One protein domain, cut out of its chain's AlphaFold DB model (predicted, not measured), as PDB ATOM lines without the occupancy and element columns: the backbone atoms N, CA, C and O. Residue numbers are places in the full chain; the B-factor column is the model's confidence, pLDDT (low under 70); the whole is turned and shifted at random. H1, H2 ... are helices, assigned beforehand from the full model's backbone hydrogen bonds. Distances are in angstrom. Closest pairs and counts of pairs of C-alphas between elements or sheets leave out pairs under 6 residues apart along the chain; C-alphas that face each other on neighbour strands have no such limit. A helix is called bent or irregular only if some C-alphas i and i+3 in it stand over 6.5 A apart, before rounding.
ATOM      1  N   ASP A  11      -2.849 -19.041 -23.770       64.50
ATOM      2  CA  ASP A  11      -2.340 -20.400 -23.578       64.50
ATOM      3  C   ASP A  11      -3.435 -21.442 -23.806       64.50
ATOM      4  O   ASP A  11      -3.213 -22.437 -24.496       64.50
ATOM      5  N   THR A  12      -4.661 -21.158 -23.355       64.19
ATOM      6  CA  THR A  12      -5.824 -22.016 -23.611       64.19
ATOM      7  C   THR A  12      -6.149 -22.073 -25.106       64.19
ATOM      8  O   THR A  12      -6.380 -23.153 -25.642       64.19
ATOM      9  N   LEU A  13      -6.106 -20.948 -25.829       66.44
ATOM     10  CA  LEU A  13      -6.353 -20.919 -27.278       66.44
ATOM     11  C   LEU A  13      -5.253 -21.622 -28.083       66.44
ATOM     12  O   LEU A  13      -5.556 -22.300 -29.068       66.44
ATOM     13  N   LYS A  14      -3.985 -21.502 -27.675       66.06
ATOM     14  CA  LYS A  14      -2.879 -22.258 -28.282       66.06
ATOM     15  C   LYS A  14      -3.017 -23.755 -28.010       66.06
ATOM     16  O   LYS A  14      -2.876 -24.539 -28.948       66.06
ATOM     17  N   ALA A  15      -3.365 -24.153 -26.787       63.09
ATOM     18  CA  ALA A  15      -3.632 -25.547 -26.436       63.09
ATOM     19  C   ALA A  15      -4.833 -26.114 -27.217       63.09
ATOM     20  O   ALA A  15      -4.738 -27.208 -27.777       63.09
ATOM     21  N   ILE A  16      -5.919 -25.342 -27.355       65.12
ATOM     22  CA  ILE A  16      -7.094 -25.700 -28.166       65.12
ATOM     23  C   ILE A  16      -6.727 -25.808 -29.645       65.12
ATOM     24  O   ILE A  16      -7.149 -26.757 -30.288       65.12
ATOM     25  N   ARG A  17      -5.919 -24.908 -30.218       67.50
ATOM     26  CA  ARG A  17      -5.460 -25.060 -31.614       67.50
ATOM     27  C   ARG A  17      -4.574 -26.291 -31.799       67.50
ATOM     28  O   ARG A  17      -4.710 -26.990 -32.798       67.50
ATOM     29  N   ARG A  18      -3.703 -26.580 -30.831       68.94
ATOM     30  CA  ARG A  18      -2.771 -27.717 -30.872       68.94
ATOM     31  C   ARG A  18      -3.486 -29.064 -30.714       68.94
ATOM     32  O   ARG A  18      -3.096 -30.039 -31.352       68.94
ATOM     33  N   CYS A  19      -4.554 -29.113 -29.919       70.38
ATOM     34  CA  CYS A  19      -5.338 -30.328 -29.667       70.38
ATOM     35  C   CYS A  19      -6.672 -30.385 -30.417       70.38
ATOM     36  O   CYS A  19      -7.327 -31.423 -30.407       70.38
ATOM     37  N   GLY A  20      -7.071 -29.309 -31.093       76.19
ATOM     38  CA  GLY A  20      -8.409 -29.141 -31.661       76.19
ATOM     39  C   GLY A  20      -8.737 -30.187 -32.709       76.19
ATOM     40  O   GLY A  20      -9.832 -30.741 -32.692       76.19
ATOM     41  N   ARG A  21      -7.761 -30.550 -33.552       84.44
ATOM     42  CA  ARG A  21      -7.938 -31.642 -34.516       84.44
ATOM     43  C   ARG A  21      -8.237 -32.965 -33.813       84.44
ATOM     44  O   ARG A  21      -9.217 -33.616 -34.143       84.44
ATOM     45  N   LYS A  22      -7.451 -33.315 -32.790       85.75
ATOM     46  CA  LYS A  22      -7.660 -34.539 -32.005       85.75
ATOM     47  C   LYS A  22      -9.002 -34.517 -31.269       85.75
ATOM     48  O   LYS A  22      -9.624 -35.560 -31.110       85.75
ATOM     49  N   LEU A  23      -9.438 -33.345 -30.802       86.75
ATOM     50  CA  LEU A  23     -10.712 -33.186 -30.109       86.75
ATOM     51  C   LEU A  23     -11.891 -33.413 -31.058       86.75
ATOM     52  O   LEU A  23     -12.803 -34.151 -30.715       86.75
ATOM     53  N   ILE A  24     -11.831 -32.854 -32.268       88.94
ATOM     54  CA  ILE A  24     -12.833 -33.088 -33.316       88.94
ATOM     55  C   ILE A  24     -12.829 -34.559 -33.748       88.94
ATOM     56  O   ILE A  24     -13.889 -35.167 -33.838       88.94
ATOM     57  N   GLU A  25     -11.651 -35.152 -33.969       91.19
ATOM     58  CA  GLU A  25     -11.511 -36.580 -34.285       91.19
ATOM     59  C   GLU A  25     -12.139 -37.459 -33.190       91.19
ATOM     60  O   GLU A  25     -12.859 -38.406 -33.500       91.19
ATOM     61  N   PHE A  26     -11.904 -37.134 -31.913       93.50
ATOM     62  CA  PHE A  26     -12.515 -37.833 -30.784       93.50
ATOM     63  C   PHE A  26     -14.035 -37.673 -30.764       93.50
ATOM     64  O   PHE A  26     -14.737 -38.670 -30.622       93.50
ATOM     65  N   GLU A  27     -14.544 -36.451 -30.921       92.88
ATOM     66  CA  GLU A  27     -15.983 -36.176 -30.916       92.88
ATOM     67  C   GLU A  27     -16.697 -36.914 -32.057       92.88
ATOM     68  O   GLU A  27     -17.734 -37.539 -31.837       92.88
ATOM     69  N   LEU A  28     -16.110 -36.927 -33.259       94.19
ATOM     70  CA  LEU A  28     -16.620 -37.689 -34.401       94.19
ATOM     71  C   LEU A  28     -16.594 -39.194 -34.128       94.19
ATOM     72  O   LEU A  28     -17.608 -39.863 -34.307       94.19
ATOM     73  N   LEU A  29     -15.463 -39.725 -33.657       94.94
ATOM     74  CA  LEU A  29     -15.318 -41.145 -33.332       94.94
ATOM     75  C   LEU A  29     -16.339 -41.580 -32.273       94.94
ATOM     76  O   LEU A  29     -17.056 -42.558 -32.470       94.94
ATOM     77  N   PHE A  30     -16.422 -40.841 -31.164       95.12
ATOM     78  CA  PHE A  30     -17.352 -41.124 -30.077       95.12
ATOM     79  C   PHE A  30     -18.800 -41.047 -30.560       95.12
ATOM     80  O   PHE A  30     -19.590 -41.933 -30.243       95.12
ATOM     81  N   THR A  31     -19.150 -40.026 -31.349       94.06
ATOM     82  CA  THR A  31     -20.506 -39.849 -31.886       94.06
ATOM     83  C   THR A  31     -20.888 -40.988 -32.822       94.06
ATOM     84  O   THR A  31     -21.974 -41.535 -32.676       94.06
ATOM     85  N   LEU A  32     -20.005 -41.395 -33.739       95.75
ATOM     86  CA  LEU A  32     -20.272 -42.498 -34.666       95.75
ATOM     87  C   LEU A  32     -20.453 -43.827 -33.927       95.75
ATOM     88  O   LEU A  32     -21.432 -44.532 -34.165       95.75
ATOM     89  N   VAL A  33     -19.551 -44.144 -32.993       95.50
ATOM     90  CA  VAL A  33     -19.643 -45.365 -32.177       95.50
ATOM     91  C   VAL A  33     -20.911 -45.346 -31.323       95.50
ATOM     92  O   VAL A  33     -21.659 -46.320 -31.303       95.50
ATOM     93  N   SER A  34     -21.193 -44.225 -30.654       93.69
ATOM     94  CA  SER A  34     -22.375 -44.093 -29.801       93.69
ATOM     95  C   SER A  34     -23.659 -44.166 -30.612       93.69
ATOM     96  O   SER A  34     -24.566 -44.886 -30.221       93.69
ATOM     97  N   ALA A  35     -23.750 -43.484 -31.752       93.75
ATOM     98  CA  ALA A  35     -24.929 -43.531 -32.610       93.75
ATOM     99  C   ALA A  35     -25.164 -44.941 -33.165       93.75
ATOM    100  O   ALA A  35     -26.296 -45.422 -33.133       93.75
ATOM    101  N   GLY A  36     -24.097 -45.631 -33.589       96.06
ATOM    102  CA  GLY A  36     -24.158 -47.012 -34.069       96.06
ATOM    103  C   GLY A  36     -24.657 -48.018 -33.027       96.06
ATOM    104  O   GLY A  36     -25.157 -49.071 -33.403       96.06
ATOM    105  N   ILE A  37     -24.568 -47.691 -31.734       94.81
ATOM    106  CA  ILE A  37     -25.074 -48.526 -30.636       94.81
ATOM    107  C   ILE A  37     -26.445 -48.024 -30.161       94.81
ATOM    108  O   ILE A  37     -27.425 -48.763 -30.165       94.81
ATOM    109  N   ILE A  38     -26.540 -46.750 -29.780       93.88
ATOM    110  CA  ILE A  38     -27.707 -46.165 -29.112       93.88
ATOM    111  C   ILE A  38     -28.928 -46.119 -30.029       93.88
ATOM    112  O   ILE A  38     -30.016 -46.495 -29.598       93.88
ATOM    113  N   VAL A  39     -28.774 -45.695 -31.286       93.75
ATOM    114  CA  VAL A  39     -29.906 -45.560 -32.219       93.75
ATOM    115  C   VAL A  39     -30.607 -46.902 -32.463       93.75
ATOM    116  O   VAL A  39     -31.821 -46.967 -32.248       93.75
ATOM    117  N   PRO A  40     -29.915 -47.992 -32.857       96.06
ATOM    118  CA  PRO A  40     -30.584 -49.277 -33.035       96.06
ATOM    119  C   PRO A  40     -31.105 -49.854 -31.714       96.06
ATOM    120  O   PRO A  40     -32.203 -50.409 -31.707       96.06
ATOM    121  N   SER A  41     -30.393 -49.686 -30.592       95.00
ATOM    122  CA  SER A  41     -30.874 -50.150 -29.283       95.00
ATOM    123  C   SER A  41     -32.180 -49.472 -28.867       95.00
ATOM    124  O   SER A  41     -33.120 -50.154 -28.462       95.00
ATOM    125  N   PHE A  42     -32.277 -48.148 -29.000       93.25
ATOM    126  CA  PHE A  42     -33.501 -47.412 -28.676       93.25
ATOM    127  C   PHE A  42     -34.610 -47.662 -29.690       93.25
ATOM    128  O   PHE A  42     -35.763 -47.792 -29.289       93.25
ATOM    129  N   GLY A  43     -34.285 -47.803 -30.978       91.88
ATOM    130  CA  GLY A  43     -35.257 -48.174 -32.004       91.88
ATOM    131  C   GLY A  43     -35.878 -49.547 -31.742       91.88
ATOM    132  O   GLY A  43     -37.096 -49.703 -31.834       91.88
ATOM    133  N   TRP A  44     -35.060 -50.531 -31.364       94.31
ATOM    134  CA  TRP A  44     -35.533 -51.854 -30.962       94.31
ATOM    135  C   TRP A  44     -36.373 -51.794 -29.682       94.31
ATOM    136  O   TRP A  44     -37.489 -52.314 -29.660       94.31
ATOM    137  N   LEU A  45     -35.880 -51.112 -28.643       93.25
ATOM    138  CA  LEU A  45     -36.571 -50.988 -27.358       93.25
ATOM    139  C   LEU A  45     -37.937 -50.311 -27.515       93.25
ATOM    140  O   LEU A  45     -38.937 -50.821 -27.018       93.25
ATOM    141  N   LEU A  46     -37.989 -49.192 -28.239       90.50
ATOM    142  CA  LEU A  46     -39.219 -48.444 -28.482       90.50
ATOM    143  C   LEU A  46     -40.247 -49.304 -29.221       90.50
ATOM    144  O   LEU A  46     -41.385 -49.411 -28.774       90.50
ATOM    145  N   ARG A  47     -39.839 -49.983 -30.303       89.50
ATOM    146  CA  ARG A  47     -40.714 -50.909 -31.043       89.50
ATOM    147  C   ARG A  47     -41.242 -52.026 -30.147       89.50
ATOM    148  O   ARG A  47     -42.425 -52.344 -30.211       89.50
ATOM    149  N   HIS A  48     -40.390 -52.599 -29.299       90.38
ATOM    150  CA  HIS A  48     -40.783 -53.671 -28.388       90.38
ATOM    151  C   HIS A  48     -41.786 -53.197 -27.324       90.38
ATOM    152  O   HIS A  48     -42.725 -53.918 -26.996       90.38
ATOM    153  N   LEU A  49     -41.616 -51.982 -26.800       89.19
ATOM    154  CA  LEU A  49     -42.525 -51.399 -25.811       89.19
ATOM    155  C   LEU A  49     -43.863 -50.973 -26.428       89.19
ATOM    156  O   LEU A  49     -44.905 -51.230 -25.829       89.19
ATOM    157  N   ILE A  50     -43.857 -50.412 -27.642       86.81
ATOM    158  CA  ILE A  50     -45.085 -50.092 -28.387       86.81
ATOM    159  C   ILE A  50     -45.858 -51.372 -28.728       86.81
ATOM    160  O   ILE A  50     -47.074 -51.421 -28.554       86.81
ATOM    161  N   ALA A  51     -45.178 -52.452 -29.123       84.81
ATOM    162  CA  ALA A  51     -45.842 -53.725 -29.414       84.81
ATOM    163  C   ALA A  51     -46.644 -54.271 -28.214       84.81
ATOM    164  O   ALA A  51     -47.675 -54.911 -28.405       84.81
ATOM    165  N   LYS A  52     -46.230 -53.967 -26.974       84.50
ATOM    166  CA  LYS A  52     -46.970 -54.343 -25.755       84.50
ATOM    167  C   LYS A  52     -48.232 -53.515 -25.507       84.50
ATOM    168  O   LYS A  52     -49.051 -53.915 -24.687       84.50
ATOM    169  N   THR A  53     -48.398 -52.386 -26.194       77.94
ATOM    170  CA  THR A  53     -49.591 -51.529 -26.086       77.94
ATOM    171  C   THR A  53     -50.706 -51.881 -27.075       77.94
ATOM    172  O   THR A  53     -51.799 -51.349 -26.946       77.94
ATOM    173  N   GLY A  54     -50.479 -52.800 -28.026       70.19
ATOM    174  CA  GLY A  54     -51.525 -53.351 -28.905       70.19
ATOM    175  C   GLY A  54     -51.975 -52.464 -30.076       70.19
ATOM    176  O   GLY A  54     -52.702 -52.945 -30.943       70.19
ATOM    177  N   ASN A  55     -51.516 -51.212 -30.158       62.00
ATOM    178  CA  ASN A  55     -51.871 -50.283 -31.235       62.00
ATOM    179  C   ASN A  55     -50.840 -50.320 -32.377       62.00
ATOM    180  O   ASN A  55     -49.641 -50.153 -32.158       62.00
ATOM    181  N   VAL A  56     -51.319 -50.535 -33.607       58.53
ATOM    182  CA  VAL A  56     -50.494 -50.689 -34.827       58.53
ATOM    183  C   VAL A  56     -50.362 -49.366 -35.609       58.53
ATOM    184  O   VAL A  56     -49.542 -49.258 -36.518       58.53
ATOM    185  N   THR A  57     -51.114 -48.333 -35.219       54.75
ATOM    186  CA  THR A  57     -51.130 -47.007 -35.858       54.75
ATOM    187  C   THR A  57     -50.638 -45.955 -34.869       54.75
ATOM    188  O   THR A  57     -51.085 -45.937 -33.727       54.75
ATOM    189  N   ILE A  58     -49.708 -45.093 -35.293       63.41
ATOM    190  CA  ILE A  58     -49.151 -44.015 -34.464       63.41
ATOM    191  C   ILE A  58     -49.801 -42.698 -34.894       63.41
ATOM    192  O   ILE A  58     -49.359 -42.074 -35.858       63.41
ATOM    193  N   THR A  59     -50.854 -42.269 -34.201       74.75
ATOM    194  CA  THR A  59     -51.334 -40.881 -34.278       74.75
ATOM    195  C   THR A  59     -50.606 -39.996 -33.254       74.75
ATOM    196  O   THR A  59     -49.962 -40.487 -32.327       74.75
ATOM    197  N   ASN A  60     -50.714 -38.666 -33.378       76.25
ATOM    198  CA  ASN A  60     -50.150 -37.739 -32.380       76.25
ATOM    199  C   ASN A  60     -50.735 -37.962 -30.975       76.25
ATOM    200  O   ASN A  60     -50.031 -37.805 -29.977       76.25
ATOM    201  N   TYR A  61     -52.005 -38.362 -30.893       74.44
ATOM    202  CA  TYR A  61     -52.653 -38.703 -29.628       74.44
ATOM    203  C   TYR A  61     -52.102 -40.008 -29.046       74.44
ATOM    204  O   TYR A  61     -51.880 -40.080 -27.839       74.44
ATOM    205  N   ASP A  62     -51.783 -40.992 -29.893       80.56
ATOM    206  CA  ASP A  62     -51.167 -42.250 -29.457       80.56
ATOM    207  C   ASP A  62     -49.758 -42.043 -28.892       80.56
ATOM    208  O   ASP A  62     -49.366 -42.740 -27.963       80.56
ATOM    209  N   LEU A  63     -49.002 -41.058 -29.393       81.31
ATOM    210  CA  LEU A  63     -47.695 -40.694 -28.834       81.31
ATOM    211  C   LEU A  63     -47.812 -40.144 -27.410       81.31
ATOM    212  O   LEU A  63     -47.051 -40.549 -26.533       81.31
ATOM    213  N   ILE A  64     -48.768 -39.242 -27.173       83.25
ATOM    214  CA  ILE A  64     -49.016 -38.680 -25.837       83.25
ATOM    215  C   ILE A  64     -49.536 -39.777 -24.902       83.25
ATOM    216  O   ILE A  64     -49.048 -39.910 -23.780       83.25
ATOM    217  N   ALA A  65     -50.470 -40.605 -25.376       84.62
ATOM    218  CA  ALA A  65     -50.994 -41.733 -24.616       84.62
ATOM    219  C   ALA A  65     -49.894 -42.751 -24.273       84.62
ATOM    220  O   ALA A  65     -49.794 -43.194 -23.129       84.62
ATOM    221  N   PHE A  66     -49.012 -43.069 -25.226       86.69
ATOM    222  CA  PHE A  66     -47.849 -43.920 -24.990       86.69
ATOM    223  C   PHE A  66     -46.906 -43.288 -23.967       86.69
ATOM    224  O   PHE A  66     -46.534 -43.967 -23.015       86.69
ATOM    225  N   ALA A  67     -46.559 -42.005 -24.107       87.00
ATOM    226  CA  ALA A  67     -45.678 -41.297 -23.177       87.00
ATOM    227  C   ALA A  67     -46.218 -41.297 -21.735       87.00
ATOM    228  O   ALA A  67     -45.436 -41.422 -20.795       87.00
ATOM    229  N   MET A  68     -47.540 -41.218 -21.564       87.88
ATOM    230  CA  MET A  68     -48.212 -41.302 -20.260       87.88
ATOM    231  C   MET A  68     -48.409 -42.742 -19.759       87.88
ATOM    232  O   MET A  68     -48.721 -42.952 -18.588       87.88
ATOM    233  N   SER A  69     -48.225 -43.748 -20.615       90.56
ATOM    234  CA  SER A  69     -48.328 -45.155 -20.225       90.56
ATOM    235  C   SER A  69     -47.123 -45.603 -19.379       90.56
ATOM    236  O   SER A  69     -46.027 -45.049 -19.515       90.56
ATOM    237  N   PRO A  70     -47.253 -46.678 -18.576       91.69
ATOM    238  CA  PRO A  70     -46.122 -47.245 -17.838       91.69
ATOM    239  C   PRO A  70     -44.928 -47.613 -18.734       91.69
ATOM    240  O   PRO A  70     -43.776 -47.463 -18.327       91.69
ATOM    241  N   TYR A  71     -45.183 -48.061 -19.968       91.88
ATOM    242  CA  TYR A  71     -44.135 -48.433 -20.922       91.88
ATOM    243  C   TYR A  71     -43.424 -47.216 -21.522       91.88
ATOM    244  O   TYR A  71     -42.203 -47.246 -21.673       91.88
ATOM    245  N   GLY A  72     -44.149 -46.136 -21.823       91.38
ATOM    246  CA  GLY A  72     -43.534 -44.889 -22.282       91.38
ATOM    247  C   GLY A  72     -42.732 -44.202 -21.184       91.38
ATOM    248  O   GLY A  72     -41.610 -43.767 -21.438       91.38
ATOM    249  N   LEU A  73     -43.236 -44.195 -19.945       92.06
ATOM    250  CA  LEU A  73     -42.480 -43.725 -18.780       92.06
ATOM    251  C   LEU A  73     -41.185 -44.526 -18.597       92.06
ATOM    252  O   LEU A  73     -40.114 -43.937 -18.444       92.06
ATOM    253  N   LEU A  74     -41.254 -45.859 -18.684       94.19
ATOM    254  CA  LEU A  74     -40.072 -46.722 -18.627       94.19
ATOM    255  C   LEU A  74     -39.071 -46.389 -19.744       94.19
ATOM    256  O   LEU A  74     -37.875 -46.261 -19.477       94.19
ATOM    257  N   PHE A  75     -39.547 -46.205 -20.979       94.19
ATOM    258  CA  PHE A  75     -38.705 -45.812 -22.111       94.19
ATOM    259  C   PHE A  75     -38.007 -44.468 -21.870       94.19
ATOM    260  O   PHE A  75     -36.796 -44.361 -22.073       94.19
ATOM    261  N   MET A  76     -38.737 -43.455 -21.397       93.38
ATOM    262  CA  MET A  76     -38.180 -42.133 -21.097       93.38
ATOM    263  C   MET A  76     -37.144 -42.189 -19.970       93.38
ATOM    264  O   MET A  76     -36.092 -41.564 -20.088       93.38
ATOM    265  N   ILE A  77     -37.390 -42.978 -18.918       94.88
ATOM    266  CA  ILE A  77     -36.431 -43.188 -17.825       94.88
ATOM    267  C   ILE A  77     -35.150 -43.837 -18.356       94.88
ATOM    268  O   ILE A  77     -34.063 -43.308 -18.128       94.88
ATOM    269  N   ILE A  78     -35.251 -44.936 -19.108       95.31
ATOM    270  CA  ILE A  78     -34.075 -45.605 -19.690       95.31
ATOM    271  C   ILE A  78     -33.298 -44.627 -20.579       95.31
ATOM    272  O   ILE A  78     -32.087 -44.470 -20.422       95.31
ATOM    273  N   THR A  79     -34.005 -43.908 -21.451       94.44
ATOM    274  CA  THR A  79     -33.413 -42.912 -22.353       94.44
ATOM    275  C   THR A  79     -32.676 -41.825 -21.572       94.44
ATOM    276  O   THR A  79     -31.543 -41.489 -21.919       94.44
ATOM    277  N   LEU A  80     -33.262 -41.301 -20.491       94.44
ATOM    278  CA  LEU A  80     -32.664 -40.256 -19.663       94.44
ATOM    279  C   LEU A  80     -31.362 -40.723 -18.995       94.44
ATOM    280  O   LEU A  80     -30.333 -40.051 -19.093       94.44
ATOM    281  N   PHE A  81     -31.384 -41.890 -18.349       95.56
ATOM    282  CA  PHE A  81     -30.222 -42.452 -17.650       95.56
ATOM    283  C   PHE A  81     -29.080 -42.787 -18.617       95.56
ATOM    284  O   PHE A  81     -27.913 -42.454 -18.366       95.56
ATOM    285  N   SER A  82     -29.408 -43.398 -19.755       94.00
ATOM    286  CA  SER A  82     -28.446 -43.672 -20.820       94.00
ATOM    287  C   SER A  82     -27.872 -42.382 -21.409       94.00
ATOM    288  O   SER A  82     -26.662 -42.303 -21.602       94.00
ATOM    289  N   SER A  83     -28.693 -41.347 -21.619       93.75
ATOM    290  CA  SER A  83     -28.236 -40.055 -22.154       93.75
ATOM    291  C   SER A  83     -27.198 -39.397 -21.247       93.75
ATOM    292  O   SER A  83     -26.153 -38.963 -21.728       93.75
ATOM    293  N   PHE A  84     -27.425 -39.385 -19.929       93.94
ATOM    294  CA  PHE A  84     -26.433 -38.862 -18.986       93.94
ATOM    295  C   PHE A  84     -25.163 -39.705 -18.938       93.94
ATOM    296  O   PHE A  84     -24.066 -39.151 -18.892       93.94
ATOM    297  N   THR A  85     -25.282 -41.030 -19.002       92.81
ATOM    298  CA  THR A  85     -24.117 -41.925 -19.062       92.81
ATOM    299  C   THR A  85     -23.254 -41.637 -20.292       92.81
ATOM    300  O   THR A  85     -22.037 -41.471 -20.175       92.81
ATOM    301  N   VAL A  86     -23.877 -41.535 -21.471       94.25
ATOM    302  CA  VAL A  86     -23.194 -41.207 -22.731       94.25
ATOM    303  C   VAL A  86     -22.550 -39.828 -22.629       94.25
ATOM    304  O   VAL A  86     -21.359 -39.698 -22.905       94.25
ATOM    305  N   PHE A  87     -23.287 -38.830 -22.137       92.94
ATOM    306  CA  PHE A  87     -22.780 -37.474 -21.940       92.94
ATOM    307  C   PHE A  87     -21.540 -37.445 -21.035       92.94
ATOM    308  O   PHE A  87     -20.515 -36.882 -21.415       92.94
ATOM    309  N   PHE A  88     -21.583 -38.074 -19.857       92.69
ATOM    310  CA  PHE A  88     -20.431 -38.095 -18.952       92.69
ATOM    311  C   PHE A  88     -19.248 -38.869 -19.536       92.69
ATOM    312  O   PHE A  88     -18.107 -38.447 -19.364       92.69
ATOM    313  N   THR A  89     -19.494 -39.948 -20.281       92.94
ATOM    314  CA  THR A  89     -18.428 -40.717 -20.946       92.94
ATOM    315  C   THR A  89     -17.749 -39.918 -22.052       92.94
ATOM    316  O   THR A  89     -16.519 -39.864 -22.108       92.94
ATOM    317  N   GLN A  90     -18.529 -39.222 -22.877       94.31
ATOM    318  CA  GLN A  90     -18.020 -38.310 -23.901       94.31
ATOM    319  C   GLN A  90     -17.144 -37.229 -23.273       94.31
ATOM    320  O   GLN A  90     -15.996 -37.021 -23.669       94.31
ATOM    321  N   ARG A  91     -17.662 -36.573 -22.229       91.75
ATOM    322  CA  ARG A  91     -16.938 -35.509 -21.534       91.75
ATOM    323  C   ARG A  91     -15.681 -36.038 -20.844       91.75
ATOM    324  O   ARG A  91     -14.682 -35.329 -20.841       91.75
ATOM    325  N   ALA A  92     -15.682 -37.265 -20.315       91.44
ATOM    326  CA  ALA A  92     -14.487 -37.878 -19.729       91.44
ATOM    327  C   ALA A  92     -13.353 -37.977 -20.757       91.44
ATOM    328  O   ALA A  92     -12.225 -37.581 -20.470       91.44
ATOM    329  N   GLY A  93     -13.655 -38.454 -21.969       91.44
ATOM    330  CA  GLY A  93     -12.669 -38.555 -23.046       91.44
ATOM    331  C   GLY A  93     -12.136 -37.194 -23.498       91.44
ATOM    332  O   GLY A  93     -10.924 -37.038 -23.661       91.44
ATOM    333  N   VAL A  94     -13.009 -36.182 -23.591       90.62
ATOM    334  CA  VAL A  94     -12.604 -34.788 -23.842       90.62
ATOM    335  C   VAL A  94     -11.650 -34.284 -22.756       90.62
ATOM    336  O   VAL A  94     -10.608 -33.720 -23.081       90.62
ATOM    337  N   THR A  95     -11.953 -34.528 -21.479       88.25
ATOM    338  CA  THR A  95     -11.097 -34.119 -20.355       88.25
ATOM    339  C   THR A  95      -9.737 -34.818 -20.385       88.25
ATOM    340  O   THR A  95      -8.717 -34.163 -20.184       88.25
ATOM    341  N   ILE A  96      -9.694 -36.120 -20.695       88.44
ATOM    342  CA  ILE A  96      -8.440 -36.881 -20.850       88.44
ATOM    343  C   ILE A  96      -7.574 -36.273 -21.959       88.44
ATOM    344  O   ILE A  96      -6.368 -36.100 -21.786       88.44
ATOM    345  N   LEU A  97      -8.181 -35.936 -23.097       87.88
ATOM    346  CA  LEU A  97      -7.469 -35.377 -24.241       87.88
ATOM    347  C   LEU A  97      -7.032 -33.921 -24.014       87.88
ATOM    348  O   LEU A  97      -5.954 -33.522 -24.445       87.88
ATOM    349  N   ALA A  98      -7.839 -33.130 -23.308       84.50
ATOM    350  CA  ALA A  98      -7.464 -31.780 -22.907       84.50
ATOM    351  C   ALA A  98      -6.279 -31.801 -21.928       84.50
ATOM    352  O   ALA A  98      -5.326 -31.042 -22.098       84.50
ATOM    353  N   ALA A  99      -6.295 -32.711 -20.948       81.81
ATOM    354  CA  ALA A  99      -5.184 -32.900 -20.019       81.81
ATOM    355  C   ALA A  99      -3.914 -33.379 -20.738       81.81
ATOM    356  O   ALA A  99      -2.827 -32.879 -20.463       81.81
ATOM    357  N   SER A 100      -4.036 -34.295 -21.704       82.44
ATOM    358  CA  SER A 100      -2.887 -34.778 -22.476       82.44
ATOM    359  C   SER A 100      -2.224 -33.665 -23.294       82.44
ATOM    360  O   SER A 100      -1.000 -33.597 -23.366       82.44
ATOM    361  N   GLY A 101      -3.026 -32.743 -23.832       77.44
ATOM    362  CA  GLY A 101      -2.553 -31.537 -24.506       77.44
ATOM    363  C   GLY A 101      -1.837 -30.539 -23.603       77.44
ATOM    364  O   GLY A 101      -0.922 -29.860 -24.061       77.44
ATOM    365  N   LEU A 102      -2.255 -30.446 -22.338       76.81
ATOM    366  CA  LEU A 102      -1.673 -29.533 -21.354       76.81
ATOM    367  C   LEU A 102      -0.342 -30.051 -20.793       76.81
ATOM    368  O   LEU A 102       0.574 -29.266 -20.581       76.81
ATOM    369  N   TYR A 103      -0.237 -31.363 -20.572       78.12
ATOM    370  CA  TYR A 103       0.956 -32.013 -20.016       78.12
ATOM    371  C   TYR A 103       1.887 -32.613 -21.090       78.12
ATOM    372  O   TYR A 103       2.780 -33.386 -20.753       78.12
ATOM    373  N   ASP A 104       1.664 -32.306 -22.376       77.06
ATOM    374  CA  ASP A 104       2.410 -32.838 -23.534       77.06
ATOM    375  C   ASP A 104       2.502 -34.386 -23.577       77.06
ATOM    376  O   ASP A 104       3.424 -34.974 -24.147       77.06
ATOM    377  N   ILE A 105       1.503 -35.079 -23.021       80.19
ATOM    378  CA  ILE A 105       1.414 -36.544 -23.051       80.19
ATOM    379  C   ILE A 105       0.757 -36.963 -24.377       80.19
ATOM    380  O   ILE A 105      -0.365 -36.543 -24.670       80.19
ATOM    381  N   PRO A 106       1.381 -37.825 -25.202       79.19
ATOM    382  CA  PRO A 106       0.854 -38.183 -26.517       79.19
ATOM    383  C   PRO A 106      -0.296 -39.202 -26.418       79.19
ATOM    384  O   PRO A 106      -0.154 -40.380 -26.747       79.19
ATOM    385  N   ILE A 107      -1.473 -38.747 -25.986       85.69
ATOM    386  CA  ILE A 107      -2.714 -39.529 -26.036       85.69
ATOM    387  C   ILE A 107      -3.465 -39.181 -27.327       85.69
ATOM    388  O   ILE A 107      -3.664 -38.009 -27.659       85.69
ATOM    389  N   GLY A 108      -3.843 -40.213 -28.084       89.19
ATOM    390  CA  GLY A 108      -4.680 -40.091 -29.280       89.19
ATOM    391  C   GLY A 108      -6.173 -40.313 -28.986       89.19
ATOM    392  O   GLY A 108      -6.505 -40.870 -27.934       89.19
ATOM    393  N   PRO A 109      -7.072 -39.959 -29.924       89.81
ATOM    394  CA  PRO A 109      -8.527 -40.081 -29.762       89.81
ATOM    395  C   PRO A 109      -9.003 -41.490 -29.388       89.81
ATOM    396  O   PRO A 109      -9.791 -41.659 -28.463       89.81
ATOM    397  N   VAL A 110      -8.464 -42.523 -30.045       92.88
ATOM    398  CA  VAL A 110      -8.833 -43.927 -29.787       92.88
ATOM    399  C   VAL A 110      -8.463 -44.351 -28.364       92.88
ATOM    400  O   VAL A 110      -9.259 -44.980 -27.673       92.88
ATOM    401  N   ARG A 111      -7.276 -43.965 -27.878       91.56
ATOM    402  CA  ARG A 111      -6.867 -44.257 -26.496       91.56
ATOM    403  C   ARG A 111      -7.732 -43.506 -25.488       91.56
ATOM    404  O   ARG A 111      -8.104 -44.092 -24.479       91.56
ATOM    405  N   ALA A 112      -8.080 -42.248 -25.765       91.44
ATOM    406  CA  ALA A 112      -8.999 -41.487 -24.920       91.44
ATOM    407  C   ALA A 112     -10.379 -42.162 -24.831       91.44
ATOM    408  O   ALA A 112     -10.934 -42.253 -23.738       91.44
ATOM    409  N   LEU A 113     -10.888 -42.711 -25.943       92.62
ATOM    410  CA  LEU A 113     -12.122 -43.500 -25.962       92.62
ATOM    411  C   LEU A 113     -12.002 -44.750 -25.087       92.62
ATOM    412  O   LEU A 113     -12.841 -44.958 -24.216       92.62
ATOM    413  N   ILE A 114     -10.932 -45.534 -25.254       93.50
ATOM    414  CA  ILE A 114     -10.687 -46.737 -24.442       93.50
ATOM    415  C   ILE A 114     -10.647 -46.378 -22.951       93.50
ATOM    416  O   ILE A 114     -11.363 -46.985 -22.157       93.50
ATOM    417  N   PHE A 115      -9.891 -45.348 -22.559       90.06
ATOM    418  CA  PHE A 115      -9.816 -44.917 -21.160       90.06
ATOM    419  C   PHE A 115     -11.155 -44.413 -20.609       90.06
ATOM    420  O   PHE A 115     -11.482 -44.712 -19.460       90.06
ATOM    421  N   ALA A 116     -11.942 -43.687 -21.408       91.38
ATOM    422  CA  ALA A 116     -13.277 -43.252 -21.010       91.38
ATOM    423  C   ALA A 116     -14.215 -44.456 -20.807       91.38
ATOM    424  O   ALA A 116     -14.875 -44.556 -19.774       91.38
ATOM    425  N   THR A 117     -14.212 -45.415 -21.738       90.31
ATOM    426  CA  THR A 117     -15.028 -46.639 -21.642       90.31
ATOM    427  C   THR A 117     -14.585 -47.573 -20.513       90.31
ATOM    428  O   THR A 117     -15.421 -48.223 -19.898       90.31
ATOM    429  N   ALA A 118     -13.301 -47.590 -20.146       90.94
ATOM    430  CA  ALA A 118     -12.823 -48.352 -18.993       90.94
ATOM    431  C   ALA A 118     -13.394 -47.826 -17.661       90.94
ATOM    432  O   ALA A 118     -13.541 -48.586 -16.707       90.94
ATOM    433  N   ARG A 119     -13.761 -46.536 -17.593       89.00
ATOM    434  CA  ARG A 119     -14.421 -45.927 -16.422       89.00
ATOM    435  C   ARG A 119     -15.948 -45.931 -16.520       89.00
ATOM    436  O   ARG A 119     -16.612 -45.341 -15.666       89.00
ATOM    437  N   LEU A 120     -16.518 -46.623 -17.511       90.81
ATOM    438  CA  LEU A 120     -17.959 -46.661 -17.750       90.81
ATOM    439  C   LEU A 120     -18.781 -47.062 -16.511       90.81
ATOM    440  O   LEU A 120     -19.780 -46.395 -16.275       90.81
ATOM    441  N   PRO A 121     -18.390 -48.031 -15.654       93.19
ATOM    442  CA  PRO A 121     -19.181 -48.365 -14.462       93.19
ATOM    443  C   PRO A 121     -19.361 -47.187 -13.490       93.19
ATOM    444  O   PRO A 121     -20.459 -46.945 -12.987       93.19
ATOM    445  N   VAL A 122     -18.297 -46.410 -13.258       92.88
ATOM    446  CA  VAL A 122     -18.346 -45.224 -12.385       92.88
ATOM    447  C   VAL A 122     -19.136 -44.098 -13.055       92.88
ATOM    448  O   VAL A 122     -19.902 -43.401 -12.391       92.88
ATOM    449  N   LEU A 123     -19.007 -43.948 -14.375       92.69
ATOM    450  CA  LEU A 123     -19.731 -42.943 -15.157       92.69
ATOM    451  C   LEU A 123     -21.226 -43.261 -15.291       92.69
ATOM    452  O   LEU A 123     -22.034 -42.339 -15.227       92.69
ATOM    453  N   ILE A 124     -21.606 -44.541 -15.386       94.25
ATOM    454  CA  ILE A 124     -22.994 -45.007 -15.272       94.25
ATOM    455  C   ILE A 124     -23.530 -44.585 -13.913       94.25
ATOM    456  O   ILE A 124     -24.560 -43.927 -13.842       94.25
ATOM    457  N   ARG A 125     -22.815 -44.895 -12.823       94.62
ATOM    458  CA  ARG A 125     -23.260 -44.531 -11.473       94.62
ATOM    459  C   ARG A 125     -23.437 -43.020 -11.316       94.62
ATOM    460  O   ARG A 125     -24.449 -42.589 -10.766       94.62
ATOM    461  N   LEU A 126     -22.494 -42.220 -11.817       92.69
ATOM    462  CA  LEU A 126     -22.603 -40.760 -11.823       92.69
ATOM    463  C   LEU A 126     -23.820 -40.289 -12.633       92.69
ATOM    464  O   LEU A 126     -24.605 -39.480 -12.139       92.69
ATOM    465  N   GLY A 127     -23.998 -40.832 -13.840       92.88
ATOM    466  CA  GLY A 127     -25.142 -40.562 -14.707       92.88
ATOM    467  C   GLY A 127     -26.469 -40.886 -14.032       92.88
ATOM    468  O   GLY A 127     -27.364 -40.048 -14.030       92.88
ATOM    469  N   CYS A 128     -26.567 -42.046 -13.382       94.56
ATOM    470  CA  CYS A 128     -27.741 -42.479 -12.633       94.56
ATOM    471  C   CYS A 128     -28.065 -41.544 -11.466       94.56
ATOM    472  O   CYS A 128     -29.219 -41.164 -11.300       94.56
ATOM    473  N   ILE A 129     -27.064 -41.159 -10.664       93.81
ATOM    474  CA  ILE A 129     -27.261 -40.232  -9.540       93.81
ATOM    475  C   ILE A 129     -27.785 -38.893 -10.063       93.81
ATOM    476  O   ILE A 129     -28.772 -38.374  -9.550       93.81
ATOM    477  N   TYR A 130     -27.157 -38.355 -11.110       92.44
ATOM    478  CA  TYR A 130     -27.545 -37.070 -11.679       92.44
ATOM    479  C   TYR A 130     -28.944 -37.111 -12.315       92.44
ATOM    480  O   TYR A 130     -29.769 -36.235 -12.053       92.44
ATOM    481  N   ALA A 131     -29.248 -38.164 -13.082       94.62
ATOM    482  CA  ALA A 131     -30.565 -38.400 -13.668       94.62
ATOM    483  C   ALA A 131     -31.648 -38.518 -12.589       94.62
ATOM    484  O   ALA A 131     -32.689 -37.873 -12.687       94.62
ATOM    485  N   ALA A 132     -31.386 -39.289 -11.528       95.50
ATOM    486  CA  ALA A 132     -32.306 -39.453 -10.408       95.50
ATOM    487  C   ALA A 132     -32.553 -38.130  -9.671       95.50
ATOM    488  O   ALA A 132     -33.698 -37.823  -9.348       95.50
ATOM    489  N   CYS A 133     -31.516 -37.313  -9.452       94.19
ATOM    490  CA  CYS A 133     -31.676 -35.984  -8.861       94.19
ATOM    491  C   CYS A 133     -32.570 -35.075  -9.715       94.19
ATOM    492  O   CYS A 133     -33.426 -34.389  -9.164       94.19
ATOM    493  N   LEU A 134     -32.408 -35.082 -11.042       94.00
ATOM    494  CA  LEU A 134     -33.247 -34.278 -11.937       94.00
ATOM    495  C   LEU A 134     -34.682 -34.801 -12.041       94.00
ATOM    496  O   LEU A 134     -35.617 -34.004 -12.074       94.00
ATOM    497  N   LEU A 135     -34.881 -36.121 -12.036       94.31
ATOM    498  CA  LEU A 135     -36.223 -36.704 -11.964       94.31
ATOM    499  C   LEU A 135     -36.918 -36.330 -10.657       94.31
ATOM    500  O   LEU A 135     -38.063 -35.891 -10.681       94.31
ATOM    501  N   LEU A 136     -36.217 -36.439  -9.528       96.12
ATOM    502  CA  LEU A 136     -36.761 -36.059  -8.228       96.12
ATOM    503  C   LEU A 136     -37.076 -34.561  -8.173       96.12
ATOM    504  O   LEU A 136     -38.120 -34.176  -7.655       96.12
ATOM    505  N   LEU A 137     -36.213 -33.723  -8.758       95.19
ATOM    506  CA  LEU A 137     -36.469 -32.295  -8.922       95.19
ATOM    507  C   LEU A 137     -37.687 -32.038  -9.819       95.19
ATOM    508  O   LEU A 137     -38.413 -31.087  -9.573       95.19
ATOM    509  N   SER A 138     -37.942 -32.873 -10.826       93.94
ATOM    510  CA  SER A 138     -39.078 -32.699 -11.738       93.94
ATOM    511  C   SER A 138     -40.429 -32.910 -11.049       93.94
ATOM    512  O   SER A 138     -41.395 -32.251 -11.419       93.94
ATOM    513  N   VAL A 139     -40.509 -33.768 -10.024       94.88
ATOM    514  CA  VAL A 139     -41.764 -34.095  -9.315       94.88
ATOM    515  C   VAL A 139     -42.506 -32.855  -8.784       94.88
ATOM    516  O   VAL A 139     -43.663 -32.660  -9.167       94.88
ATOM    517  N   PRO A 140     -41.904 -31.980  -7.950       96.31
ATOM    518  CA  PRO A 140     -42.602 -30.791  -7.457       96.31
ATOM    519  C   PRO A 140     -42.966 -29.806  -8.576       96.31
ATOM    520  O   PRO A 140     -44.013 -29.166  -8.508       96.31
ATOM    521  N   PHE A 141     -42.156 -29.709  -9.634       96.06
ATOM    522  CA  PHE A 141     -42.437 -28.828 -10.771       96.06
ATOM    523  C   PHE A 141     -43.598 -29.341 -11.624       96.06
ATOM    524  O   PHE A 141     -44.435 -28.550 -12.047       96.06
ATOM    525  N   MET A 142     -43.703 -30.656 -11.828       93.88
ATOM    526  CA  MET A 142     -44.864 -31.270 -12.476       93.88
ATOM    527  C   MET A 142     -46.139 -31.039 -11.660       93.88
ATOM    528  O   MET A 142     -47.164 -30.680 -12.232       93.88
ATOM    529  N   GLY A 143     -46.067 -31.165 -10.329       95.75
ATOM    530  CA  GLY A 143     -47.194 -30.869  -9.439       95.75
ATOM    531  C   GLY A 143     -47.657 -29.411  -9.526       95.75
ATOM    532  O   GLY A 143     -48.847 -29.149  -9.687       95.75
ATOM    533  N   LEU A 144     -46.722 -28.457  -9.494       96.56
ATOM    534  CA  LEU A 144     -47.031 -27.033  -9.668       96.56
ATOM    535  C   LEU A 144     -47.560 -26.721 -11.076       96.56
ATOM    536  O   LEU A 144     -48.501 -25.947 -11.216       96.56
ATOM    537  N   GLY A 145     -47.003 -27.344 -12.117       95.44
ATOM    538  CA  GLY A 145     -47.486 -27.199 -13.490       95.44
ATOM    539  C   GLY A 145     -48.921 -27.704 -13.652       95.44
ATOM    540  O   GLY A 145     -49.750 -27.017 -14.248       95.44
ATOM    541  N   TYR A 146     -49.237 -28.858 -13.057       94.19
ATOM    542  CA  TYR A 146     -50.598 -29.388 -13.011       94.19
ATOM    543  C   TYR A 146     -51.550 -28.449 -12.261       94.19
ATOM    544  O   TYR A 146     -52.653 -28.197 -12.739       94.19
ATOM    545  N   LEU A 147     -51.119 -27.871 -11.134       95.44
ATOM    546  CA  LEU A 147     -51.912 -26.892 -10.387       95.44
ATOM    547  C   LEU A 147     -52.244 -25.665 -11.253       95.44
ATOM    548  O   LEU A 147     -53.408 -25.283 -11.352       95.44
ATOM    549  N   ILE A 148     -51.245 -25.089 -11.930       94.25
ATOM    550  CA  ILE A 148     -51.432 -23.950 -12.844       94.25
ATOM    551  C   ILE A 148     -52.425 -24.319 -13.951       94.25
ATOM    552  O   ILE A 148     -53.362 -23.567 -14.214       94.25
ATOM    553  N   PHE A 149     -52.264 -25.496 -14.564       91.12
ATOM    554  CA  PHE A 149     -53.200 -25.998 -15.566       91.12
ATOM    555  C   PHE A 149     -54.625 -26.125 -15.005       91.12
ATOM    556  O   PHE A 149     -55.571 -25.661 -15.636       91.12
ATOM    557  N   SER A 150     -54.787 -26.685 -13.802       91.50
ATOM    558  CA  SER A 150     -56.107 -26.860 -13.191       91.50
ATOM    559  C   SER A 150     -56.808 -25.546 -12.851       91.50
ATOM    560  O   SER A 150     -58.016 -25.441 -13.023       91.50
ATOM    561  N   VAL A 151     -56.058 -24.532 -12.420       92.81
ATOM    562  CA  VAL A 151     -56.625 -23.244 -12.000       92.81
ATOM    563  C   VAL A 151     -56.996 -22.376 -13.201       92.81
ATOM    564  O   VAL A 151     -58.048 -21.746 -13.192       92.81
ATOM    565  N   PHE A 152     -56.151 -22.336 -14.236       90.25
ATOM    566  CA  PHE A 152     -56.314 -21.388 -15.342       90.25
ATOM    567  C   PHE A 152     -56.883 -21.996 -16.629       90.25
ATOM    568  O   PHE A 152     -57.427 -21.254 -17.439       90.25
ATOM    569  N   LEU A 153     -56.742 -23.311 -16.855       88.81
ATOM    570  CA  LEU A 153     -57.009 -23.932 -18.162       88.81
ATOM    571  C   LEU A 153     -58.089 -25.028 -18.150       88.81
ATOM    572  O   LEU A 153     -58.439 -25.523 -19.215       88.81
ATOM    573  N   GLN A 154     -58.682 -25.383 -17.004       86.62
ATOM    574  CA  GLN A 154     -59.749 -26.403 -16.955       86.62
ATOM    575  C   GLN A 154     -61.135 -25.908 -17.388       86.62
ATOM    576  O   GLN A 154     -62.004 -26.724 -17.677       86.62
ATOM    577  N   GLY A 155     -61.363 -24.591 -17.443       84.69
ATOM    578  CA  GLY A 155     -62.700 -24.045 -17.705       84.69
ATOM    579  C   GLY A 155     -63.234 -24.254 -19.129       84.69
ATOM    580  O   GLY A 155     -64.440 -24.176 -19.330       84.69
ATOM    581  N   HIS A 156     -62.364 -24.510 -20.112       86.94
ATOM    582  CA  HIS A 156     -62.729 -24.643 -21.527       86.94
ATOM    583  C   HIS A 156     -61.849 -25.691 -22.223       86.94
ATOM    584  O   HIS A 156     -60.792 -26.063 -21.717       86.94
ATOM    585  N   ASP A 157     -62.262 -26.142 -23.409       85.50
ATOM    586  CA  ASP A 157     -61.426 -26.980 -24.273       85.50
ATOM    587  C   ASP A 157     -60.154 -26.229 -24.713       85.50
ATOM    588  O   ASP A 157     -60.154 -25.004 -24.868       85.50
ATOM    589  N   ILE A 158     -59.060 -26.954 -24.961       83.31
ATOM    590  CA  ILE A 158     -57.786 -26.364 -25.397       83.31
ATOM    591  C   ILE A 158     -57.934 -25.493 -26.658       83.31
ATOM    592  O   ILE A 158     -57.279 -24.456 -26.771       83.31
ATOM    593  N   ASN A 159     -58.835 -25.855 -27.576       88.31
ATOM    594  CA  ASN A 159     -59.091 -25.109 -28.806       88.31
ATOM    595  C   ASN A 159     -59.650 -23.707 -28.532       88.31
ATOM    596  O   ASN A 159     -59.319 -22.766 -29.252       88.31
ATOM    597  N   TYR A 160     -60.436 -23.540 -27.463       90.44
ATOM    598  CA  TYR A 160     -60.926 -22.228 -27.044       90.44
ATOM    599  C   TYR A 160     -59.762 -21.307 -26.662       90.44
ATOM    600  O   TYR A 160     -59.676 -20.179 -27.149       90.44
ATOM    601  N   TYR A 161     -58.822 -21.800 -25.852       88.25
ATOM    602  CA  TYR A 161     -57.657 -21.018 -25.439       88.25
ATOM    603  C   TYR A 161     -56.716 -20.698 -26.604       88.25
ATOM    604  O   TYR A 161     -56.165 -19.600 -26.656       88.25
ATOM    605  N   LEU A 162     -56.565 -21.618 -27.563       88.81
ATOM    606  CA  LEU A 162     -55.739 -21.398 -28.753       88.81
ATOM    607  C   LEU A 162     -56.343 -20.361 -29.712       88.81
ATOM    608  O   LEU A 162     -55.590 -19.597 -30.323       88.81
ATOM    609  N   TYR A 163     -57.673 -20.318 -29.826       91.31
ATOM    610  CA  TYR A 163     -58.376 -19.390 -30.711       91.31
ATOM    611  C   TYR A 163     -58.572 -18.010 -30.073       91.31
ATOM    612  O   TYR A 163     -58.132 -17.004 -30.629       91.31
ATOM    613  N   PHE A 164     -59.199 -17.952 -28.894       90.19
ATOM    614  CA  PHE A 164     -59.610 -16.693 -28.263       90.19
ATOM    615  C   PHE A 164     -58.524 -16.056 -27.394       90.19
ATOM    616  O   PHE A 164     -58.547 -14.841 -27.214       90.19
ATOM    617  N   LYS A 165     -57.573 -16.849 -26.875       90.56
ATOM    618  CA  LYS A 165     -56.453 -16.391 -26.027       90.56
ATOM    619  C   LYS A 165     -56.899 -15.385 -24.949       90.56
ATOM    620  O   LYS A 165     -56.432 -14.243 -24.950       90.56
ATOM    621  N   PRO A 166     -57.813 -15.779 -24.049       92.50
ATOM    622  CA  PRO A 166     -58.294 -14.894 -22.993       92.50
ATOM    623  C   PRO A 166     -57.177 -14.610 -21.967       92.50
ATOM    624  O   PRO A 166     -56.077 -15.160 -22.060       92.50
ATOM    625  N   VAL A 167     -57.412 -13.742 -20.980       92.38
ATOM    626  CA  VAL A 167     -56.359 -13.333 -20.027       92.38
ATOM    627  C   VAL A 167     -55.750 -14.524 -19.270       92.38
ATOM    628  O   VAL A 167     -54.541 -14.564 -19.040       92.38
ATOM    629  N   GLU A 168     -56.558 -15.541 -18.971       92.69
ATOM    630  CA  GLU A 168     -56.165 -16.785 -18.308       92.69
ATOM    631  C   GLU A 168     -55.107 -17.551 -19.108       92.69
ATOM    632  O   GLU A 168     -54.200 -18.134 -18.517       92.69
ATOM    633  N   TRP A 169     -55.158 -17.490 -20.446       92.38
ATOM    634  CA  TRP A 169     -54.147 -18.102 -21.312       92.38
ATOM    635  C   TRP A 169     -52.766 -17.489 -21.070       92.38
ATOM    636  O   TRP A 169     -51.785 -18.209 -20.887       92.38
ATOM    637  N   TYR A 170     -52.681 -16.158 -21.024       93.31
ATOM    638  CA  TYR A 170     -51.414 -15.465 -20.801       93.31
ATOM    639  C   TYR A 170     -50.906 -15.634 -19.370       93.31
ATOM    640  O   TYR A 170     -49.696 -15.761 -19.172       93.31
ATOM    641  N   LEU A 171     -51.802 -15.678 -18.378       94.06
ATOM    642  CA  LEU A 171     -51.443 -15.961 -16.986       94.06
ATOM    643  C   LEU A 171     -50.896 -17.382 -16.827       94.06
ATOM    644  O   LEU A 171     -49.834 -17.558 -16.223       94.06
ATOM    645  N   ALA A 172     -51.562 -18.377 -17.416       93.56
ATOM    646  CA  ALA A 172     -51.091 -19.756 -17.434       93.56
ATOM    647  C   ALA A 172     -49.729 -19.860 -18.129       93.56
ATOM    648  O   ALA A 172     -48.786 -20.399 -17.553       93.56
ATOM    649  N   LEU A 173     -49.599 -19.282 -19.327       93.44
ATOM    650  CA  LEU A 173     -48.367 -19.320 -20.111       93.44
ATOM    651  C   LEU A 173     -47.200 -18.652 -19.375       93.44
ATOM    652  O   LEU A 173     -46.122 -19.234 -19.287       93.44
ATOM    653  N   SER A 174     -47.417 -17.466 -18.804       95.19
ATOM    654  CA  SER A 174     -46.384 -16.733 -18.059       95.19
ATOM    655  C   SER A 174     -45.969 -17.484 -16.794       95.19
ATOM    656  O   SER A 174     -44.778 -17.583 -16.499       95.19
ATOM    657  N   SER A 175     -46.930 -18.072 -16.076       95.56
ATOM    658  CA  SER A 175     -46.662 -18.857 -14.866       95.56
ATOM    659  C   SER A 175     -45.909 -20.150 -15.184       95.56
ATOM    660  O   SER A 175     -44.928 -20.471 -14.513       95.56
ATOM    661  N   MET A 176     -46.307 -20.870 -16.239       94.50
ATOM    662  CA  MET A 176     -45.590 -22.058 -16.713       94.50
ATOM    663  C   MET A 176     -44.182 -21.709 -17.205       94.50
ATOM    664  O   MET A 176     -43.234 -22.425 -16.888       94.50
ATOM    665  N   ALA A 177     -44.017 -20.599 -17.931       95.12
ATOM    666  CA  ALA A 177     -42.712 -20.135 -18.398       95.12
ATOM    667  C   ALA A 177     -41.786 -19.771 -17.228       95.12
ATOM    668  O   ALA A 177     -40.620 -20.166 -17.216       95.12
ATOM    669  N   PHE A 178     -42.306 -19.079 -16.212       96.75
ATOM    670  CA  PHE A 178     -41.562 -18.774 -14.992       96.75
ATOM    671  C   PHE A 178     -41.150 -20.048 -14.240       96.75
ATOM    672  O   PHE A 178     -39.996 -20.189 -13.832       96.75
ATOM    673  N   LEU A 179     -42.068 -21.007 -14.108       96.50
ATOM    674  CA  LEU A 179     -41.802 -22.289 -13.464       96.50
ATOM    675  C   LEU A 179     -40.725 -23.092 -14.216       96.50
ATOM    676  O   LEU A 179     -39.802 -23.624 -13.597       96.50
ATOM    677  N   ALA A 180     -40.790 -23.124 -15.550       94.50
ATOM    678  CA  ALA A 180     -39.779 -23.750 -16.399       94.50
ATOM    679  C   ALA A 180     -38.409 -23.057 -16.282       94.50
ATOM    680  O   ALA A 180     -37.379 -23.730 -16.211       94.50
ATOM    681  N   LEU A 181     -38.382 -21.721 -16.201       94.81
ATOM    682  CA  LEU A 181     -37.152 -20.958 -15.977       94.81
ATOM    683  C   LEU A 181     -36.522 -21.302 -14.623       94.81
ATOM    684  O   LEU A 181     -35.316 -21.530 -14.545       94.81
ATOM    685  N   LEU A 182     -37.324 -21.388 -13.560       95.81
ATOM    686  CA  LEU A 182     -36.831 -21.765 -12.238       95.81
ATOM    687  C   LEU A 182     -36.252 -23.189 -12.239       95.81
ATOM    688  O   LEU A 182     -35.158 -23.404 -11.716       95.81
ATOM    689  N   TYR A 183     -36.936 -24.139 -12.885       94.75
ATOM    690  CA  TYR A 183     -36.434 -25.504 -13.060       94.75
ATOM    691  C   TYR A 183     -35.078 -25.520 -13.775       94.75
ATOM    692  O   TYR A 183     -34.140 -26.191 -13.333       94.75
ATOM    693  N   LEU A 184     -34.951 -24.747 -14.859       92.56
ATOM    694  CA  LEU A 184     -33.715 -24.626 -15.626       92.56
ATOM    695  C   LEU A 184     -32.576 -24.060 -14.771       92.56
ATOM    696  O   LEU A 184     -31.478 -24.615 -14.778       92.56
ATOM    697  N   LEU A 185     -32.825 -22.991 -14.010       92.31
ATOM    698  CA  LEU A 185     -31.816 -22.369 -13.150       92.31
ATOM    699  C   LEU A 185     -31.325 -23.326 -12.058       92.31
ATOM    700  O   LEU A 185     -30.119 -23.430 -11.832       92.31
ATOM    701  N   ILE A 186     -32.229 -24.071 -11.416       93.31
ATOM    702  CA  ILE A 186     -31.846 -25.071 -10.407       93.31
ATOM    703  C   ILE A 186     -31.081 -26.229 -11.057       93.31
ATOM    704  O   ILE A 186     -30.067 -26.677 -10.523       93.31
ATOM    705  N   SER A 187     -31.505 -26.682 -12.237       91.44
ATOM    706  CA  SER A 187     -30.807 -27.733 -12.987       91.44
ATOM    707  C   SER A 187     -29.387 -27.308 -13.377       91.44
ATOM    708  O   SER A 187     -28.445 -28.083 -13.219       91.44
ATOM    709  N   LEU A 188     -29.202 -26.061 -13.826       88.81
ATOM    710  CA  LEU A 188     -27.888 -25.487 -14.131       88.81
ATOM    711  C   LEU A 188     -27.024 -25.317 -12.877       88.81
ATOM    712  O   LEU A 188     -25.814 -25.537 -12.925       88.81
ATOM    713  N   TYR A 189     -27.633 -24.965 -11.749       89.19
ATOM    714  CA  TYR A 189     -26.949 -24.911 -10.463       89.19
ATOM    715  C   TYR A 189     -26.444 -26.299 -10.029       89.19
ATOM    716  O   TYR A 189     -25.279 -26.443  -9.651       89.19
ATOM    717  N   LEU A 190     -27.283 -27.337 -10.135       89.94
ATOM    718  CA  LEU A 190     -26.888 -28.723  -9.858       89.94
ATOM    719  C   LEU A 190     -25.780 -29.191 -10.804       89.94
ATOM    720  O   LEU A 190     -24.820 -29.824 -10.358       89.94
ATOM    721  N   TRP A 191     -25.870 -28.826 -12.085       87.12
ATOM    722  CA  TRP A 191     -24.817 -29.083 -13.062       87.12
ATOM    723  C   TRP A 191     -23.497 -28.427 -12.649       87.12
ATOM    724  O   TRP A 191     -22.468 -29.096 -12.621       87.12
ATOM    725  N   ALA A 192     -23.521 -27.147 -12.259       86.06
ATOM    726  CA  ALA A 192     -22.330 -26.418 -11.827       86.06
ATOM    727  C   ALA A 192     -21.676 -27.079 -10.605       86.06
ATOM    728  O   ALA A 192     -20.462 -27.259 -10.581       86.06
ATOM    729  N   LYS A 193     -22.475 -27.527  -9.628       85.75
ATOM    730  CA  LYS A 193     -21.974 -28.271  -8.462       85.75
ATOM    731  C   LYS A 193     -21.392 -29.643  -8.825       85.75
ATOM    732  O   LYS A 193     -20.503 -30.132  -8.126       85.75
ATOM    733  N   ALA A 194     -21.858 -30.257  -9.909       85.69
ATOM    734  CA  ALA A 194     -21.344 -31.520 -10.430       85.69
ATOM    735  C   ALA A 194     -20.204 -31.355 -11.455       85.69
ATOM    736  O   ALA A 194     -19.586 -32.355 -11.821       85.69
ATOM    737  N   ALA A 195     -19.890 -30.137 -11.905       83.19
ATOM    738  CA  ALA A 195     -19.008 -29.898 -13.048       83.19
ATOM    739  C   ALA A 195     -17.595 -30.482 -12.867       83.19
ATOM    740  O   ALA A 195     -17.033 -31.041 -13.809       83.19
ATOM    741  N   PHE A 196     -17.037 -30.422 -11.652       83.25
ATOM    742  CA  PHE A 196     -15.698 -30.947 -11.364       83.25
ATOM    743  C   PHE A 196     -15.670 -32.445 -11.056       83.25
ATOM    744  O   PHE A 196     -14.591 -33.037 -11.066       83.25
ATOM    745  N   SER A 197     -16.822 -33.079 -10.815       86.06
ATOM    746  CA  SER A 197     -16.890 -34.507 -10.465       86.06
ATOM    747  C   SER A 197     -16.237 -35.377 -11.536       86.06
ATOM    748  O   SER A 197     -15.484 -36.293 -11.222       86.06
ATOM    749  N   LEU A 198     -16.446 -35.020 -12.802       85.00
ATOM    750  CA  LEU A 198     -15.862 -35.689 -13.949       85.00
ATOM    751  C   LEU A 198     -14.334 -35.587 -13.965       85.00
ATOM    752  O   LEU A 198     -13.655 -36.593 -14.149       85.00
ATOM    753  N   THR A 199     -13.790 -34.387 -13.759       84.88
ATOM    754  CA  THR A 199     -12.338 -34.173 -13.724       84.88
ATOM    755  C   THR A 199     -11.706 -34.949 -12.573       84.88
ATOM    756  O   THR A 199     -10.668 -35.570 -12.765       84.88
ATOM    757  N   ILE A 200     -12.360 -35.000 -11.408       85.62
ATOM    758  CA  ILE A 200     -11.906 -35.807 -10.266       85.62
ATOM    759  C   ILE A 200     -11.936 -37.300 -10.618       85.62
ATOM    760  O   ILE A 200     -10.951 -37.990 -10.391       85.62
ATOM    761  N   ILE A 201     -13.021 -37.792 -11.226       86.88
ATOM    762  CA  ILE A 201     -13.154 -39.199 -11.641       86.88
ATOM    763  C   ILE A 201     -12.151 -39.571 -12.719       86.88
ATOM    764  O   ILE A 201     -11.838 -40.745 -12.818       86.88
ATOM    765  N   VAL A 202     -11.681 -38.638 -13.548       84.88
ATOM    766  CA  VAL A 202     -10.667 -38.890 -14.583       84.88
ATOM    767  C   VAL A 202      -9.253 -38.844 -13.999       84.88
ATOM    768  O   VAL A 202      -8.430 -39.706 -14.314       84.88
ATOM    769  N   SER A 203      -8.967 -37.878 -13.131       81.69
ATOM    770  CA  SER A 203      -7.639 -37.700 -12.537       81.69
ATOM    771  C   SER A 203      -7.350 -38.708 -11.425       81.69
ATOM    772  O   SER A 203      -6.222 -39.166 -11.286       81.69
ATOM    773  N   GLU A 204      -8.368 -39.097 -10.663       82.81
ATOM    774  CA  GLU A 204      -8.246 -39.967  -9.496       82.81
ATOM    775  C   GLU A 204      -9.142 -41.204  -9.655       82.81
ATOM    776  O   GLU A 204     -10.256 -41.132 -10.177       82.81
ATOM    777  N   THR A 205      -8.690 -42.362  -9.176       79.69
ATOM    778  CA  THR A 205      -9.522 -43.573  -9.095       79.69
ATOM    779  C   THR A 205     -10.435 -43.478  -7.874       79.69
ATOM    780  O   THR A 205     -10.133 -44.018  -6.811       79.69
ATOM    781  N   THR A 206     -11.532 -42.733  -8.008       84.94
ATOM    782  CA  THR A 206     -12.504 -42.498  -6.930       84.94
ATOM    783  C   THR A 206     -13.912 -42.924  -7.329       84.94
ATOM    784  O   THR A 206     -14.250 -43.013  -8.510       84.94
ATOM    785  N   ASP A 207     -14.741 -43.203  -6.326       90.06
ATOM    786  CA  ASP A 207     -16.155 -43.505  -6.530       90.06
ATOM    787  C   ASP A 207     -16.976 -42.244  -6.866       90.06
ATOM    788  O   ASP A 207     -16.657 -41.135  -6.426       90.06
ATOM    789  N   ALA A 208     -18.085 -42.428  -7.589       87.75
ATOM    790  CA  ALA A 208     -18.932 -41.347  -8.095       87.75
ATOM    791  C   ALA A 208     -19.463 -40.421  -6.985       87.75
ATOM    792  O   ALA A 208     -19.455 -39.199  -7.139       87.75
ATOM    793  N   LEU A 209     -19.892 -40.978  -5.845       88.75
ATOM    794  CA  LEU A 209     -20.410 -40.177  -4.730       88.75
ATOM    795  C   LEU A 209     -19.318 -39.329  -4.075       88.75
ATOM    796  O   LEU A 209     -19.554 -38.171  -3.732       88.75
ATOM    797  N   THR A 210     -18.122 -39.892  -3.910       89.38
ATOM    798  CA  THR A 210     -16.976 -39.178  -3.335       89.38
ATOM    799  C   THR A 210     -16.543 -38.036  -4.247       89.38
ATOM    800  O   THR A 210     -16.349 -36.915  -3.776       89.38
ATOM    801  N   ALA A 211     -16.470 -38.287  -5.556       89.31
ATOM    802  CA  ALA A 211     -16.164 -37.260  -6.542       89.31
ATOM    803  C   ALA A 211     -17.218 -36.144  -6.571       89.31
ATOM    804  O   ALA A 211     -16.864 -34.968  -6.634       89.31
ATOM    805  N   LEU A 212     -18.509 -36.482  -6.457       88.62
ATOM    806  CA  LEU A 212     -19.582 -35.490  -6.399       88.62
ATOM    807  C   LEU A 212     -19.496 -34.624  -5.134       88.62
ATOM    808  O   LEU A 212     -19.567 -33.400  -5.228       88.62
ATOM    809  N   LYS A 213     -19.272 -35.233  -3.961       89.94
ATOM    810  CA  LYS A 213     -19.089 -34.501  -2.695       89.94
ATOM    811  C   LYS A 213     -17.910 -33.530  -2.765       89.94
ATOM    812  O   LYS A 213     -18.038 -32.377  -2.360       89.94
ATOM    813  N   ARG A 214     -16.777 -33.966  -3.319       88.56
ATOM    814  CA  ARG A 214     -15.608 -33.098  -3.518       88.56
ATOM    815  C   ARG A 214     -15.871 -32.004  -4.549       88.56
ATOM    816  O   ARG A 214     -15.510 -30.857  -4.321       88.56
ATOM    817  N   SER A 215     -16.562 -32.320  -5.645       89.38
ATOM    818  CA  SER A 215     -16.984 -31.327  -6.642       89.38
ATOM    819  C   SER A 215     -17.839 -30.225  -6.016       89.38
ATOM    820  O   SER A 215     -17.641 -29.046  -6.308       89.38
ATOM    821  N   TRP A 216     -18.743 -30.585  -5.103       86.94
ATOM    822  CA  TRP A 216     -19.559 -29.623  -4.363       86.94
ATOM    823  C   TRP A 216     -18.728 -28.691  -3.481       86.94
ATOM    824  O   TRP A 216     -19.015 -27.494  -3.441       86.94
ATOM    825  N   GLN A 217     -17.699 -29.225  -2.816       88.88
ATOM    826  CA  GLN A 217     -16.762 -28.444  -2.003       88.88
ATOM    827  C   GLN A 217     -15.922 -27.498  -2.869       88.88
ATOM    828  O   GLN A 217     -15.806 -26.323  -2.542       88.88
ATOM    829  N   LEU A 218     -15.401 -27.973  -4.004       84.81
ATOM    830  CA  LEU A 218     -14.603 -27.158  -4.929       84.81
ATOM    831  C   LEU A 218     -15.423 -26.074  -5.636       84.81
ATOM    832  O   LEU A 218     -14.901 -25.016  -5.971       84.81
ATOM    833  N   SER A 219     -16.712 -26.330  -5.860       84.19
ATOM    834  CA  SER A 219     -17.618 -25.360  -6.479       84.19
ATOM    835  C   SER A 219     -18.155 -24.330  -5.485       84.19
ATOM    836  O   SER A 219     -18.792 -23.370  -5.914       84.19
ATOM    837  N   ALA A 220     -17.971 -24.538  -4.175       82.00
ATOM    838  CA  ALA A 220     -18.510 -23.664  -3.140       82.00
ATOM    839  C   ALA A 220     -17.885 -22.263  -3.212       82.00
ATOM    840  O   ALA A 220     -16.666 -22.112  -3.181       82.00
TER     841      ALA A 220
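What this domain is: This is residues 11 to 220 of the 260 residues of a protein of Shewanella baltica (UniProt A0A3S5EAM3). Four long helices make two antiparallel pairs, H1b beside H3 and H5 beside H7; the pairs join where H3 meets H5 and spread from there as an open V. H4, H8 and H9 pack round the joined end, while H2 and H6 sit at the spread ends. The printed part has 210 residues with nine named helices, H1 to H9 in order, and no named strand: the class is all helix. It is loose, with a radius of gyration of the C-alphas of 21.7 A, and spans 66 by 44 by 32 A.

Where its parts are: Find C-alpha 11 at (-2.340, -20.400, -23.578), where H1, residues 11 to 51, begins. By its hydrogen bonds it was assigned as one helix, but it is bent: C-alphas 18 and 21 are 7.4 A apart, between arms H1a, residues 11 to 18, and H1b, residues 21 to 51, 44.2 A long. H2 is residues 60 to 68. H3, residues 70 to 102, starts at (-46.122, -47.245, -17.838) and is 48.0 A long. H4 is residues 109 to 118. H5, residues 120 to 152, measures 46.0 A and has a kink of 26 degrees near residue 140. After H6, residues 158 to 164, H7 covers residues 167 to 194, 40.6 A. H8 is residues 197 to 203; H9, residues 208 to 218, ends at (-14.603, -27.158, -4.929).

How they stand to each other: Start at H1b, which touches the hub H3 at a shallow tilt of 10 degrees, opposite ways; their closest C-alphas, Leu 49 and Tyr 71, are 5.9 A apart. With residues 80 to 89 alone H3 touches H5, at a steep tilt of 49 degrees; look at C-alphas 85 and 127, the closest, 4.7 A apart. H5 touches H7 at a shallow tilt of 19 degrees, opposite ways, closest at C-alphas 152 and 168, 5.5 A. H3 also touches H4, closest at C-alphas 93 and 112, 5.1 A, and H8, closest at C-alphas 92 and 198, 6.3 A. H9 touches H8, closest at C-alphas 197 and 211, 4.8 A. H2 and H3 only just touch, only at the corner, closest at C-alphas 66 and 72, 5.2 A. H6 is close to H7 but not clearly touching. H1b and H7 are apart. Every O i to N i+4 pair is within hydrogen-bond range in H1a, H2, H3, H4, H6, H7, H8 and H9; H1b has 26 of 27, H5 27 of 29.

The domain as a whole: The two farthest C-alphas, Asp 104 and Gly 155, are 66.0 A apart. The printed part has no cut, and no link is long. Mean pLDDT of the printed part is 88.4; residues 11 to 18 and 55 to 58 are under 70.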